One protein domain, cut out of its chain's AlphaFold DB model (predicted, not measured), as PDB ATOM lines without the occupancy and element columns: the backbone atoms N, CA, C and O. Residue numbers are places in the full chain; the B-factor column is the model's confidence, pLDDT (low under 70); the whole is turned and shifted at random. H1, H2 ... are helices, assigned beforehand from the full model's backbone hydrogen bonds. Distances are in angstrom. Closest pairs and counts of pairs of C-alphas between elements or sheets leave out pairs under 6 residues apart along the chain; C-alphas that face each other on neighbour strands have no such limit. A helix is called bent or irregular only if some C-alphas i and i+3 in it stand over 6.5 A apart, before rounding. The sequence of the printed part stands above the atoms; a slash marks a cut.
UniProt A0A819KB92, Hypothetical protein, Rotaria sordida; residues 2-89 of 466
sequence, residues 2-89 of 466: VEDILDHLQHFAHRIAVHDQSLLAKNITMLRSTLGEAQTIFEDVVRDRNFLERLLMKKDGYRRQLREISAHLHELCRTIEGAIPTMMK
ATOM      1  N   VAL A   2       9.880  15.648 106.637       65.25
ATOM      2  CA  VAL A   2      11.341  15.476 106.813       65.25
ATOM      3  C   VAL A   2      12.040  16.822 107.005       65.25
ATOM      4  O   VAL A   2      12.835  16.947 107.925       65.25
ATOM      5  N   GLU A   3      11.707  17.824 106.188       67.81
ATOM      6  CA  GLU A   3      12.218  19.193 106.350       67.81
ATOM      7  C   GLU A   3      11.823  19.784 107.709       67.81
ATOM      8  O   GLU A   3      12.712  20.170 108.452       67.81
ATOM      9  N   ASP A   4      10.548  19.703 108.113       67.94
ATOM     10  CA  ASP A   4      10.105  20.166 109.445       67.94
ATOM     11  C   ASP A   4      10.888  19.517 110.606       67.94
ATOM     12  O   ASP A   4      11.208  20.164 111.601       67.94
ATOM     13  N   ILE A   5      11.219  18.226 110.490       65.88
ATOM     14  CA  ILE A   5      12.020  17.511 111.491       65.88
ATOM     15  C   ILE A   5      13.473  17.965 111.451       65.88
ATOM     16  O   ILE A   5      14.071  18.144 112.507       65.88
ATOM     17  N   LEU A   6      14.057  18.156 110.269       67.44
ATOM     18  CA  LEU A   6      15.419  18.672 110.139       67.44
ATOM     19  C   LEU A   6      15.525  20.097 110.690       67.44
ATOM     20  O   LEU A   6      16.471  20.371 111.423       67.44
ATOM     21  N   ASP A   7      14.527  20.944 110.445       66.94
ATOM     22  CA  ASP A   7      14.440  22.298 110.990       66.94
ATOM     23  C   ASP A   7      14.317  22.273 112.519       66.94
ATOM     24  O   ASP A   7      15.051  22.981 113.216       66.94
ATOM     25  N   HIS A   8      13.470  21.399 113.077       65.06
ATOM     26  CA  HIS A   8      13.407  21.186 114.524       65.06
ATOM     27  C   HIS A   8      14.742  20.683 115.088       65.06
ATOM     28  O   HIS A   8      15.229  21.207 116.088       65.06
ATOM     29  N   LEU A   9      15.374  19.693 114.460       64.75
ATOM     30  CA  LEU A   9      16.653  19.157 114.922       64.75
ATOM     31  C   LEU A   9      17.774  20.189 114.835       64.75
ATOM     32  O   LEU A   9      18.590  20.256 115.748       64.75
ATOM     33  N   GLN A  10      17.798  21.022 113.797       66.19
ATOM     34  CA  GLN A  10      18.738  22.132 113.676       66.19
ATOM     35  C   GLN A  10      18.495  23.171 114.777       66.19
ATOM     36  O   GLN A  10      19.446  23.613 115.424       66.19
ATOM     37  N   HIS A  11      17.230  23.479 115.075       59.16
ATOM     38  CA  HIS A  11      16.859  24.362 116.177       59.16
ATOM     39  C   HIS A  11      17.326  23.828 117.541       59.16
ATOM     40  O   HIS A  11      17.780  24.602 118.384       59.16
ATOM     41  N   PHE A  12      17.261  22.510 117.757       61.38
ATOM     42  CA  PHE A  12      17.609  21.867 119.028       61.38
ATOM     43  C   PHE A  12      19.032  21.300 119.095       61.38
ATOM     44  O   PHE A  12      19.443  20.875 120.171       61.38
ATOM     45  N   ALA A  13      19.817  21.329 118.013       65.31
ATOM     46  CA  ALA A  13      21.133  20.677 117.917       65.31
ATOM     47  C   ALA A  13      22.110  21.087 119.033       65.31
ATOM     48  O   ALA A  13      22.925  20.290 119.502       65.31
ATOM     49  N   HIS A  14      22.001  22.331 119.492       56.56
ATOM     50  CA  HIS A  14      22.814  22.904 120.558       56.56
ATOM     51  C   HIS A  14      22.463  22.354 121.961       56.56
ATOM     52  O   HIS A  14      23.258  22.498 122.885       56.56
ATOM     53  N   ARG A  15      21.315  21.676 122.112       55.81
ATOM     54  CA  ARG A  15      20.769  21.150 123.379       55.81
ATOM     55  C   ARG A  15      20.907  19.637 123.546       55.81
ATOM     56  O   ARG A  15      20.552  19.111 124.592       55.81
ATOM     57  N   ILE A  16      21.384  18.931 122.521       63.22
ATOM     58  CA  ILE A  16      21.424  17.465 122.511       63.22
ATOM     59  C   ILE A  16      22.649  16.986 123.290       63.22
ATOM     60  O   ILE A  16      23.795  17.254 122.899       63.22
ATOM     61  N   ALA A  17      22.401  16.258 124.379       62.72
ATOM     62  CA  ALA A  17      23.441  15.653 125.197       62.72
ATOM     63  C   ALA A  17      24.319  14.694 124.373       62.72
ATOM     64  O   ALA A  17      23.884  14.106 123.384       62.72
ATOM     65  N   VAL A  18      25.578  14.502 124.783       66.25
ATOM     66  CA  VAL A  18      26.540  13.658 124.041       66.25
ATOM     67  C   VAL A  18      26.035  12.217 123.880       66.25
ATOM     68  O   VAL A  18      26.255  11.602 122.839       66.25
ATOM     69  N   HIS A  19      25.315  11.684 124.871       63.31
ATOM     70  CA  HIS A  19      24.730  10.345 124.780       63.31
ATOM     71  C   HIS A  19      23.609  10.279 123.725       63.31
ATOM     72  O   HIS A  19      23.581   9.351 122.912       63.31
ATOM     73  N   ASP A  20      22.763  11.310 123.656       71.88
ATOM     74  CA  ASP A  20      21.661  11.425 122.695       71.88
ATOM     75  C   ASP A  20      22.133  11.721 121.270       71.88
ATOM     76  O   ASP A  20      21.475  11.325 120.308       71.88
ATOM     77  N   GLN A  21      23.306  12.346 121.107       72.06
ATOM     78  CA  GLN A  21      23.906  12.581 119.789       72.06
ATOM     79  C   GLN A  21      24.123  11.275 119.024       72.06
ATOM     80  O   GLN A  21      23.905  11.240 117.815       72.06
ATOM     81  N   SER A  22      24.505  10.191 119.708       76.81
ATOM     82  CA  SER A  22      24.708   8.885 119.067       76.81
ATOM     83  C   SER A  22      23.393   8.291 118.536       76.81
ATOM     84  O   SER A  22      23.343   7.795 117.407       76.81
ATOM     85  N   LEU A  23      22.308   8.404 119.311       76.81
ATOM     86  CA  LEU A  23      20.970   7.952 118.936       76.81
ATOM     87  C   LEU A  23      20.415   8.795 117.781       76.81
ATOM     88  O   LEU A  23      19.906   8.248 116.800       76.81
ATOM     89  N   LEU A  24      20.571  10.118 117.857       75.81
ATOM     90  CA  LEU A  24      20.133  11.035 116.814       75.81
ATOM     91  C   LEU A  24      20.912  10.827 115.511       75.81
ATOM     92  O   LEU A  24      20.309  10.735 114.445       75.81
ATOM     93  N   ALA A  25      22.237  10.681 115.589       77.88
ATOM     94  CA  ALA A  25      23.083  10.404 114.432       77.88
ATOM     95  C   ALA A  25      22.692   9.084 113.757       77.88
ATOM     96  O   ALA A  25      22.616   9.020 112.527       77.88
ATOM     97  N   LYS A  26      22.375   8.047 114.544       80.56
ATOM     98  CA  LYS A  26      21.862   6.773 114.026       80.56
ATOM     99  C   LYS A  26      20.535   6.959 113.285       80.56
ATOM    100  O   LYS A  26      20.416   6.502 112.150       80.56
ATOM    101  N   ASN A  27      19.575   7.668 113.879       76.19
ATOM    102  CA  ASN A  27      18.263   7.907 113.269       76.19
ATOM    103  C   ASN A  27      18.348   8.786 112.008       76.19
ATOM    104  O   ASN A  27      17.705   8.478 111.009       76.19
ATOM    105  N   ILE A  28      19.193   9.824 112.000       76.12
ATOM    106  CA  ILE A  28      19.457  10.649 110.808       76.12
ATOM    107  C   ILE A  28      20.110   9.811 109.701       76.12
ATOM    108  O   ILE A  28      19.761   9.955 108.530       76.12
ATOM    109  N   THR A  29      21.042   8.922 110.051       80.75
ATOM    110  CA  THR A  29      21.684   8.022 109.079       80.75
ATOM    111  C   THR A  29      20.665   7.068 108.460       80.75
ATOM    112  O   THR A  29      20.655   6.899 107.242       80.75
ATOM    113  N   MET A  30      19.757   6.507 109.268       78.38
ATOM    114  CA  MET A  30      18.644   5.687 108.778       78.38
ATOM    115  C   MET A  30      17.718   6.484 107.856       78.38
ATOM    116  O   MET A  30      17.423   6.025 106.759       78.38
ATOM    117  N   LEU A  31      17.350   7.710 108.241       77.12
ATOM    118  CA  LEU A  31      16.518   8.591 107.420       77.12
ATOM    119  C   LEU A  31      17.161   8.874 106.053       77.12
ATOM    120  O   LEU A  31      16.502   8.749 105.022       77.12
ATOM    121  N   ARG A  32      18.462   9.194 106.028       80.38
ATOM    122  CA  ARG A  32      19.226   9.399 104.786       80.38
ATOM    123  C   ARG A  32      19.274   8.138 103.924       80.38
ATOM    124  O   ARG A  32      19.109   8.245 102.713       80.38
ATOM    125  N   SER A  33      19.462   6.965 104.530       85.31
ATOM    126  CA  SER A  33      19.457   5.682 103.813       85.31
ATOM    127  C   SER A  33      18.105   5.423 103.150       85.31
ATOM    128  O   SER A  33      18.050   5.148 101.956       85.31
ATOM    129  N   THR A  34      17.005   5.592 103.889       80.12
ATOM    130  CA  THR A  34      15.646   5.381 103.372       80.12
ATOM    131  C   THR A  34      15.285   6.380 102.268       80.12
ATOM    132  O   THR A  34      14.639   6.014 101.287       80.12
ATOM    133  N   LEU A  35      15.739   7.634 102.372       80.00
ATOM    134  CA  LEU A  35      15.602   8.612 101.285       80.00
ATOM    135  C   LEU A  35      16.433   8.227 100.051       80.00
ATOM    136  O   LEU A  35      15.950   8.376  98.930       80.00
ATOM    137  N   GLY A  36      17.640   7.686 100.240       84.44
ATOM    138  CA  GLY A  36      18.477   7.176  99.151       84.44
ATOM    139  C   GLY A  36      17.855   5.977  98.425       84.44
ATOM    140  O   GLY A  36      17.903   5.903  97.197       84.44
ATOM    141  N   GLU A  37      17.199   5.072  99.154       84.62
ATOM    142  CA  GLU A  37      16.424   3.969  98.567       84.62
ATOM    143  C   GLU A  37      15.253   4.494  97.731       84.62
ATOM    144  O   GLU A  37      15.056   4.063  96.593       84.62
ATOM    145  N   ALA A  38      14.516   5.480  98.255       79.12
ATOM    146  CA  ALA A  38      13.434   6.131  97.521       79.12
ATOM    147  C   ALA A  38      13.951   6.778  96.227       79.12
ATOM    148  O   ALA A  38      13.377   6.568  95.158       79.12
ATOM    149  N   GLN A  39      15.060   7.518  96.311       84.44
ATOM    150  CA  GLN A  39      15.707   8.145  95.161       84.44
ATOM    151  C   GLN A  39      16.133   7.107  94.119       84.44
ATOM    152  O   GLN A  39      15.866   7.302  92.939       84.44
ATOM    153  N   THR A  40      16.727   5.990  94.540       85.62
ATOM    154  CA  THR A  40      17.153   4.915  93.630       85.62
ATOM    155  C   THR A  40      15.963   4.336  92.866       85.62
ATOM    156  O   THR A  40      16.034   4.173  91.651       85.62
ATOM    157  N   ILE A  41      14.826   4.119  93.541       82.31
ATOM    158  CA  ILE A  41      13.588   3.679  92.882       82.31
ATOM    159  C   ILE A  41      13.121   4.713  91.852       82.31
ATOM    160  O   ILE A  41      12.737   4.338  90.745       82.31
ATOM    161  N   PHE A  42      13.154   6.006  92.185       77.69
ATOM    162  CA  PHE A  42      12.780   7.056  91.236       77.69
ATOM    163  C   PHE A  42      13.738   7.132  90.044       77.69
ATOM    164  O   PHE A  42      13.279   7.267  88.912       77.69
ATOM    165  N   GLU A  43      15.045   7.005  90.262       83.94
ATOM    166  CA  GLU A  43      16.038   6.993  89.188       83.94
ATOM    167  C   GLU A  43      15.875   5.783  88.267       83.94
ATOM    168  O   GLU A  43      15.901   5.949  87.048       83.94
ATOM    169  N   ASP A  44      15.648   4.591  88.820       80.81
ATOM    170  CA  ASP A  44      15.376   3.373  88.047       80.81
ATOM    171  C   ASP A  44      14.123   3.524  87.187       80.81
ATOM    172  O   ASP A  44      14.085   3.098  86.031       80.81
ATOM    173  N   VAL A  45      13.097   4.164  87.745       74.69
ATOM    174  CA  VAL A  45      11.860   4.469  87.037       74.69
ATOM    175  C   VAL A  45      12.119   5.474  85.903       74.69
ATOM    176  O   VAL A  45      11.638   5.266  84.794       74.69
ATOM    177  N   VAL A  46      12.901   6.533  86.136       77.62
ATOM    178  CA  VAL A  46      13.143   7.615  85.159       77.62
ATOM    179  C   VAL A  46      14.148   7.237  84.061       77.62
ATOM    180  O   VAL A  46      14.004   7.692  82.926       77.62
ATOM    181  N   ARG A  47      15.169   6.418  84.354       79.31
ATOM    182  CA  ARG A  47      16.221   6.042  83.384       79.31
ATOM    183  C   ARG A  47      15.732   5.102  82.279       79.31
ATOM    184  O   ARG A  47      16.421   4.942  81.270       79.31
ATOM    185  N   ASP A  48      14.573   4.476  82.445       72.06
ATOM    186  CA  ASP A  48      14.081   3.478  81.503       72.06
ATOM    187  C   ASP A  48      13.359   4.127  80.307       72.06
ATOM    188  O   ASP A  48      12.330   4.788  80.454       72.06
ATOM    189  N   ARG A  49      13.874   3.922  79.085       64.00
ATOM    190  CA  ARG A  49      13.308   4.510  77.847       64.00
ATOM    191  C   ARG A  49      11.880   4.039  77.549       64.00
ATOM    192  O   ARG A  49      11.145   4.754  76.874       64.00
ATOM    193  N   ASN A  50      11.472   2.897  78.104       74.81
ATOM    194  CA  ASN A  50      10.101   2.379  78.048       74.81
ATOM    195  C   ASN A  50       9.359   2.597  79.382       74.81
ATOM    196  O   ASN A  50       8.603   1.729  79.826       74.81
ATOM    197  N   PHE A  51       9.580   3.749  80.028       68.19
ATOM    198  CA  PHE A  51       8.975   4.160  81.302       68.19
ATOM    199  C   PHE A  51       7.499   3.754  81.427       68.19
ATOM    200  O   PHE A  51       7.127   3.080  82.383       68.19
ATOM    201  N   LEU A  52       6.668   4.076  80.428       66.00
ATOM    202  CA  LEU A  52       5.235   3.759  80.449       66.00
ATOM    203  C   LEU A  52       4.947   2.250  80.503       66.00
ATOM    204  O   LEU A  52       4.053   1.819  81.225       66.00
ATOM    205  N   GLU A  53       5.704   1.442  79.770       69.31
ATOM    206  CA  GLU A  53       5.451   0.008  79.604       69.31
ATOM    207  C   GLU A  53       5.820  -0.777  80.874       69.31
ATOM    208  O   GLU A  53       5.065  -1.631  81.345       69.31
ATOM    209  N   ARG A  54       6.945  -0.424  81.510       66.31
ATOM    210  CA  ARG A  54       7.366  -1.018  82.790       66.31
ATOM    211  C   ARG A  54       6.627  -0.453  83.991       66.31
ATOM    212  O   ARG A  54       6.347  -1.217  84.914       66.31
ATOM    213  N   LEU A  55       6.261   0.830  83.982       66.06
ATOM    214  CA  LEU A  55       5.391   1.396  85.014       66.06
ATOM    215  C   LEU A  55       4.040   0.671  85.036       66.06
ATOM    216  O   LEU A  55       3.480   0.483  86.109       66.06
ATOM    217  N   LEU A  56       3.540   0.223  83.878       69.75
ATOM    218  CA  LEU A  56       2.326  -0.588  83.777       69.75
ATOM    219  C   LEU A  56       2.555  -2.048  84.209       69.75
ATOM    220  O   LEU A  56       1.754  -2.567  84.983       69.75
ATOM    221  N   MET A  57       3.655  -2.686  83.792       71.69
ATOM    222  CA  MET A  57       3.960  -4.097  84.109       71.69
ATOM    223  C   MET A  57       4.400  -4.343  85.565       71.69
ATOM    224  O   MET A  57       4.099  -5.385  86.137       71.69
ATOM    225  N   LYS A  58       5.125  -3.401  86.184       75.44
ATOM    226  CA  LYS A  58       5.675  -3.511  87.554       75.44
ATOM    227  C   LYS A  58       5.017  -2.555  88.549       75.44
ATOM    228  O   LYS A  58       5.517  -2.371  89.661       75.44
ATOM    229  N   LYS A  59       3.882  -1.968  88.164       77.56
ATOM    230  CA  LYS A  59       3.131  -0.965  88.931       77.56
ATOM    231  C   LYS A  59       2.960  -1.338  90.397       77.56
ATOM    232  O   LYS A  59       3.195  -0.518  91.281       77.56
ATOM    233  N   ASP A  60       2.560  -2.579  90.647       81.69
ATOM    234  CA  ASP A  60       2.239  -3.048  91.991       81.69
ATOM    235  C   ASP A  60       3.491  -3.327  92.825       81.69
ATOM    236  O   ASP A  60       3.468  -3.120  94.037       81.69
ATOM    237  N   GLY A  61       4.599  -3.709  92.181       83.75
ATOM    238  CA  GLY A  61       5.901  -3.866  92.829       83.75
ATOM    239  C   GLY A  61       6.440  -2.531  93.338       83.75
ATOM    240  O   GLY A  61       6.696  -2.389  94.532       83.75
ATOM    241  N   TYR A  62       6.501  -1.520  92.467       76.69
ATOM    242  CA  TYR A  62       6.950  -0.180  92.856       76.69
ATOM    243  C   TYR A  62       6.008   0.481  93.865       76.69
ATOM    244  O   TYR A  62       6.461   1.098  94.825       76.69
ATOM    245  N   ARG A  63       4.687   0.310  93.714       76.31
ATOM    246  CA  ARG A  63       3.716   0.796  94.707       76.31
ATOM    247  C   ARG A  63       3.905   0.148  96.071       76.31
ATOM    248  O   ARG A  63       3.731   0.833  97.074       76.31
ATOM    249  N   ARG A  64       4.222  -1.147  96.123       85.31
ATOM    250  CA  ARG A  64       4.499  -1.842  97.384       85.31
ATOM    251  C   ARG A  64       5.766  -1.293  98.035       85.31
ATOM    252  O   ARG A  64       5.692  -0.869  99.181       85.31
ATOM    253  N   GLN A  65       6.860  -1.186  97.282       79.06
ATOM    254  CA  GLN A  65       8.129  -0.645  97.779       79.06
ATOM    255  C   GLN A  65       7.995   0.805  98.263       79.06
ATOM    256  O   GLN A  65       8.432   1.135  99.360       79.06
ATOM    257  N   LEU A  66       7.312   1.672  97.508       75.69
ATOM    258  CA  LEU A  66       7.073   3.058  97.926       75.69
ATOM    259  C   LEU A  66       6.178   3.152  99.170       75.69
ATOM    260  O   LEU A  66       6.376   4.039  99.996       75.69
ATOM    261  N   ARG A  67       5.206   2.243  99.340       80.69
ATOM    262  CA  ARG A  67       4.406   2.164 100.576       80.69
ATOM    263  C   ARG A  67       5.246   1.716 101.766       80.69
ATOM    264  O   ARG A  67       5.086   2.288 102.838       80.69
ATOM    265  N   GLU A  68       6.125   0.735 101.579       83.75
ATOM    266  CA  GLU A  68       7.050   0.262 102.615       83.75
ATOM    267  C   GLU A  68       8.008   1.379 103.043       83.75
ATOM    268  O   GLU A  68       8.093   1.682 104.230       83.75
ATOM    269  N   ILE A  69       8.622   2.079 102.084       77.56
ATOM    270  CA  ILE A  69       9.475   3.251 102.331       77.56
ATOM    271  C   ILE A  69       8.695   4.357 103.041       77.56
ATOM    272  O   ILE A  69       9.162   4.901 104.037       77.56
ATOM    273  N   SER A  70       7.486   4.681 102.574       77.81
ATOM    274  CA  SER A  70       6.647   5.704 103.202       77.81
ATOM    275  C   SER A  70       6.292   5.348 104.647       77.81
ATOM    276  O   SER A  70       6.287   6.233 105.503       77.81
ATOM    277  N   ALA A  71       5.986   4.078 104.927       82.62
ATOM    278  CA  ALA A  71       5.712   3.603 106.279       82.62
ATOM    279  C   ALA A  71       6.965   3.689 107.162       82.62
ATOM    280  O   ALA A  71       6.879   4.162 108.294       82.62
ATOM    281  N   HIS A  72       8.128   3.316 106.623       78.50
ATOM    282  CA  HIS A  72       9.410   3.391 107.324       78.50
ATOM    283  C   HIS A  72       9.802   4.840 107.646       78.50
ATOM    284  O   HIS A  72      10.195   5.136 108.771       78.50
ATOM    285  N   LEU A  73       9.619   5.764 106.695       74.62
ATOM    286  CA  LEU A  73       9.832   7.198 106.907       74.62
ATOM    287  C   LEU A  73       8.895   7.751 107.981       74.62
ATOM    288  O   LEU A  73       9.348   8.485 108.850       74.62
ATOM    289  N   HIS A  74       7.609   7.389 107.963       77.69
ATOM    290  CA  HIS A  74       6.673   7.829 109.001       77.69
ATOM    291  C   HIS A  74       7.076   7.327 110.387       77.69
ATOM    292  O   HIS A  74       7.000   8.087 111.348       77.69
ATOM    293  N   GLU A  75       7.516   6.076 110.498       83.00
ATOM    294  CA  GLU A  75       7.918   5.508 111.783       83.00
ATOM    295  C   GLU A  75       9.227   6.115 112.307       83.00
ATOM    296  O   GLU A  75       9.315   6.459 113.487       83.00
ATOM    297  N   LEU A  76      10.214   6.340 111.433       73.38
ATOM    298  CA  LEU A  76      11.442   7.061 111.784       73.38
ATOM    299  C   LEU A  76      11.137   8.491 112.232       73.38
ATOM    300  O   LEU A  76      11.640   8.930 113.264       73.38
ATOM    301  N   CYS A  77      10.276   9.196 111.500       74.19
ATOM    302  CA  CYS A  77       9.864  10.551 111.844       74.19
ATOM    303  C   CYS A  77       9.145  10.600 113.196       74.19
ATOM    304  O   CYS A  77       9.535  11.396 114.044       74.19
ATOM    305  N   ARG A  78       8.192   9.694 113.459       77.56
ATOM    306  CA  ARG A  78       7.544   9.582 114.780       77.56
ATOM    307  C   ARG A  78       8.529   9.249 115.892       77.56
ATOM    308  O   ARG A  78       8.402   9.776 116.991       77.56
ATOM    309  N   THR A  79       9.494   8.371 115.626       79.62
ATOM    310  CA  THR A  79      10.517   7.992 116.609       79.62
ATOM    311  C   THR A  79      11.387   9.194 116.966       79.62
ATOM    312  O   THR A  79      11.643   9.437 118.143       79.62
ATOM    313  N   ILE A  80      11.806   9.977 115.967       73.44
ATOM    314  CA  ILE A  80      12.579  11.206 116.173       73.44
ATOM    315  C   ILE A  80      11.734  12.248 116.916       73.44
ATOM    316  O   ILE A  80      12.180  12.763 117.938       73.44
ATOM    317  N   GLU A  81      10.505  12.514 116.471       72.50
ATOM    318  CA  GLU A  81       9.589  13.461 117.124       72.50
ATOM    319  C   GLU A  81       9.274  13.069 118.572       72.50
ATOM    320  O   GLU A  81       9.258  13.927 119.450       72.50
ATOM    321  N   GLY A  82       9.080  11.778 118.850       73.94
ATOM    322  CA  GLY A  82       8.871  11.264 120.203       73.94
ATOM    323  C   GLY A  82      10.127  11.326 121.077       73.94
ATOM    324  O   GLY A  82      10.022  11.481 122.294       73.94
ATOM    325  N   ALA A  83      11.314  11.248 120.471       68.88
ATOM    326  CA  ALA A  83      12.583  11.323 121.181       68.88
ATOM    327  C   ALA A  83      13.001  12.765 121.510       68.88
ATOM    328  O   ALA A  83      13.560  12.985 122.584       68.88
ATOM    329  N   ILE A  84      12.694  13.755 120.660       63.28
ATOM    330  CA  ILE A  84      13.087  15.168 120.853       63.28
ATOM    331  C   ILE A  84      12.734  15.698 122.263       63.28
ATOM    332  O   ILE A  84      13.631  16.211 122.935       63.28
ATOM    333  N   PRO A  85      11.502  15.530 122.792       56.25
ATOM    334  CA  PRO A  85      11.166  15.962 124.151       56.25
ATOM    335  C   PRO A  85      11.980  15.256 125.242       56.25
ATOM    336  O   PRO A  85      12.215  15.829 126.306       56.25
ATOM    337  N   THR A  86      12.404  14.012 124.999       55.59
ATOM    338  CA  THR A  86      13.192  13.217 125.954       55.59
ATOM    339  C   THR A  86      14.686  13.530 125.906       55.59
ATOM    340  O   THR A  86      15.323  13.487 126.951       55.59
ATOM    341  N   MET A  87      15.207  13.916 124.736       55.59
ATOM    342  CA  MET A  87      16.606  14.303 124.500       55.59
ATOM    343  C   MET A  87      16.932  15.719 125.002       55.59
ATOM    344  O   MET A  87      18.091  16.087 125.155       55.59
ATOM    345  N   MET A  88      15.908  16.528 125.296       50.00
ATOM    346  CA  MET A  88      16.062  17.797 126.022       50.00
ATOM    347  C   MET A  88      16.253  17.606 127.535       50.00
ATOM    348  O   MET A  88      16.266  18.583 128.289       50.00
ATOM    349  N   LYS A  89      16.388  16.362 128.015       43.34
ATOM    350  CA  LYS A  89      16.736  16.101 129.409       43.34
ATOM    351  C   LYS A  89      18.192  16.481 129.643       43.34
ATOM    352  O   LYS A  89      19.105  15.683 129.468       43.34
TER     353      LYS A  89
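What this domain is: This is residues 2 to 89 of the 466 residues of the protein "Hypothetical protein" of Rotaria sordida (UniProt A0A819KB92). Two long helices, H2 and H4, lie side by side and run opposite ways, joined at one end through the small helix H3; at the other end the shorter helix H1 packs on H4 with residues 77 to 84 of H4. The outline is a rod, with residues 47 to 53 and 56 to 61 standing free around the turn at the H3 end. The printed part has 88 residues with four named helices, in the order H1, H2, H3, H4, and no named strand: the class is all helix. The whole is loose, with a radius of gyration of the C-alphas of 16.8 A, and spans 53 by 19 by 19 A.

Where its parts are: Find C-alpha 2 at (11.341, 15.476, 106.813), where H1 begins; it covers residues 2 to 15 and measures 19.9 A from first to last C-alpha. It is irregular, with C-alphas 11 and 14 lying 7.5 A apart. Move on to C-alpha 18 at (26.540, 13.658, 124.041), where H2, residues 18 to 47, sets out on its 42.6 A. H3 follows at residues 51 to 57, 10.1 A long. Then read H4, residues 59 to 87, which runs 41.0 A to C-alpha 87 at (16.606, 14.303, 124.500); it is only just irregular, with C-alphas 82 and 85 lying 6.6 A apart.

How they stand to each other: Start with H2 and H4, which touch at a shallow tilt of 18 degrees and run opposite ways; look at Asp 20 and Met 87 for their closest C-alphas, 6.1 A apart. H1 touches H4 at a shallow tilt of 24 degrees, the same way; the closest C-alphas are those of Val 2 and Cys 77, 7.2 A apart, and of H4 residues 77 to 84 alone take part. H1 and H2 are near each other, with 8 pairs of C-alphas within 10 A. At the other end, H2 and H3 are close but not clearly touching, about perpendicular at 82 degrees; their closest C-alphas, of Val 45 and Phe 51, are 6.4 A apart. H3 and H4 meet only through their link, and H1 and H3 are apart. In H3 every O i to N i+4 pair is within hydrogen-bond range; in H1 8 of 10 are, in H2 24 of 26 and in H4 23 of 25.

The domain as a whole: The two C-alphas farthest apart are those of Asn 50 and Lys 89, at 53.6 A. The printed part has no cut, and the links H1 to H2, H2 to H3 and H3 to H4 are tight. The mean pLDDT of the printed part is 72.8; look for values under 70 at residues 2 to 19, 49, 51 to 56 and 83 to 89.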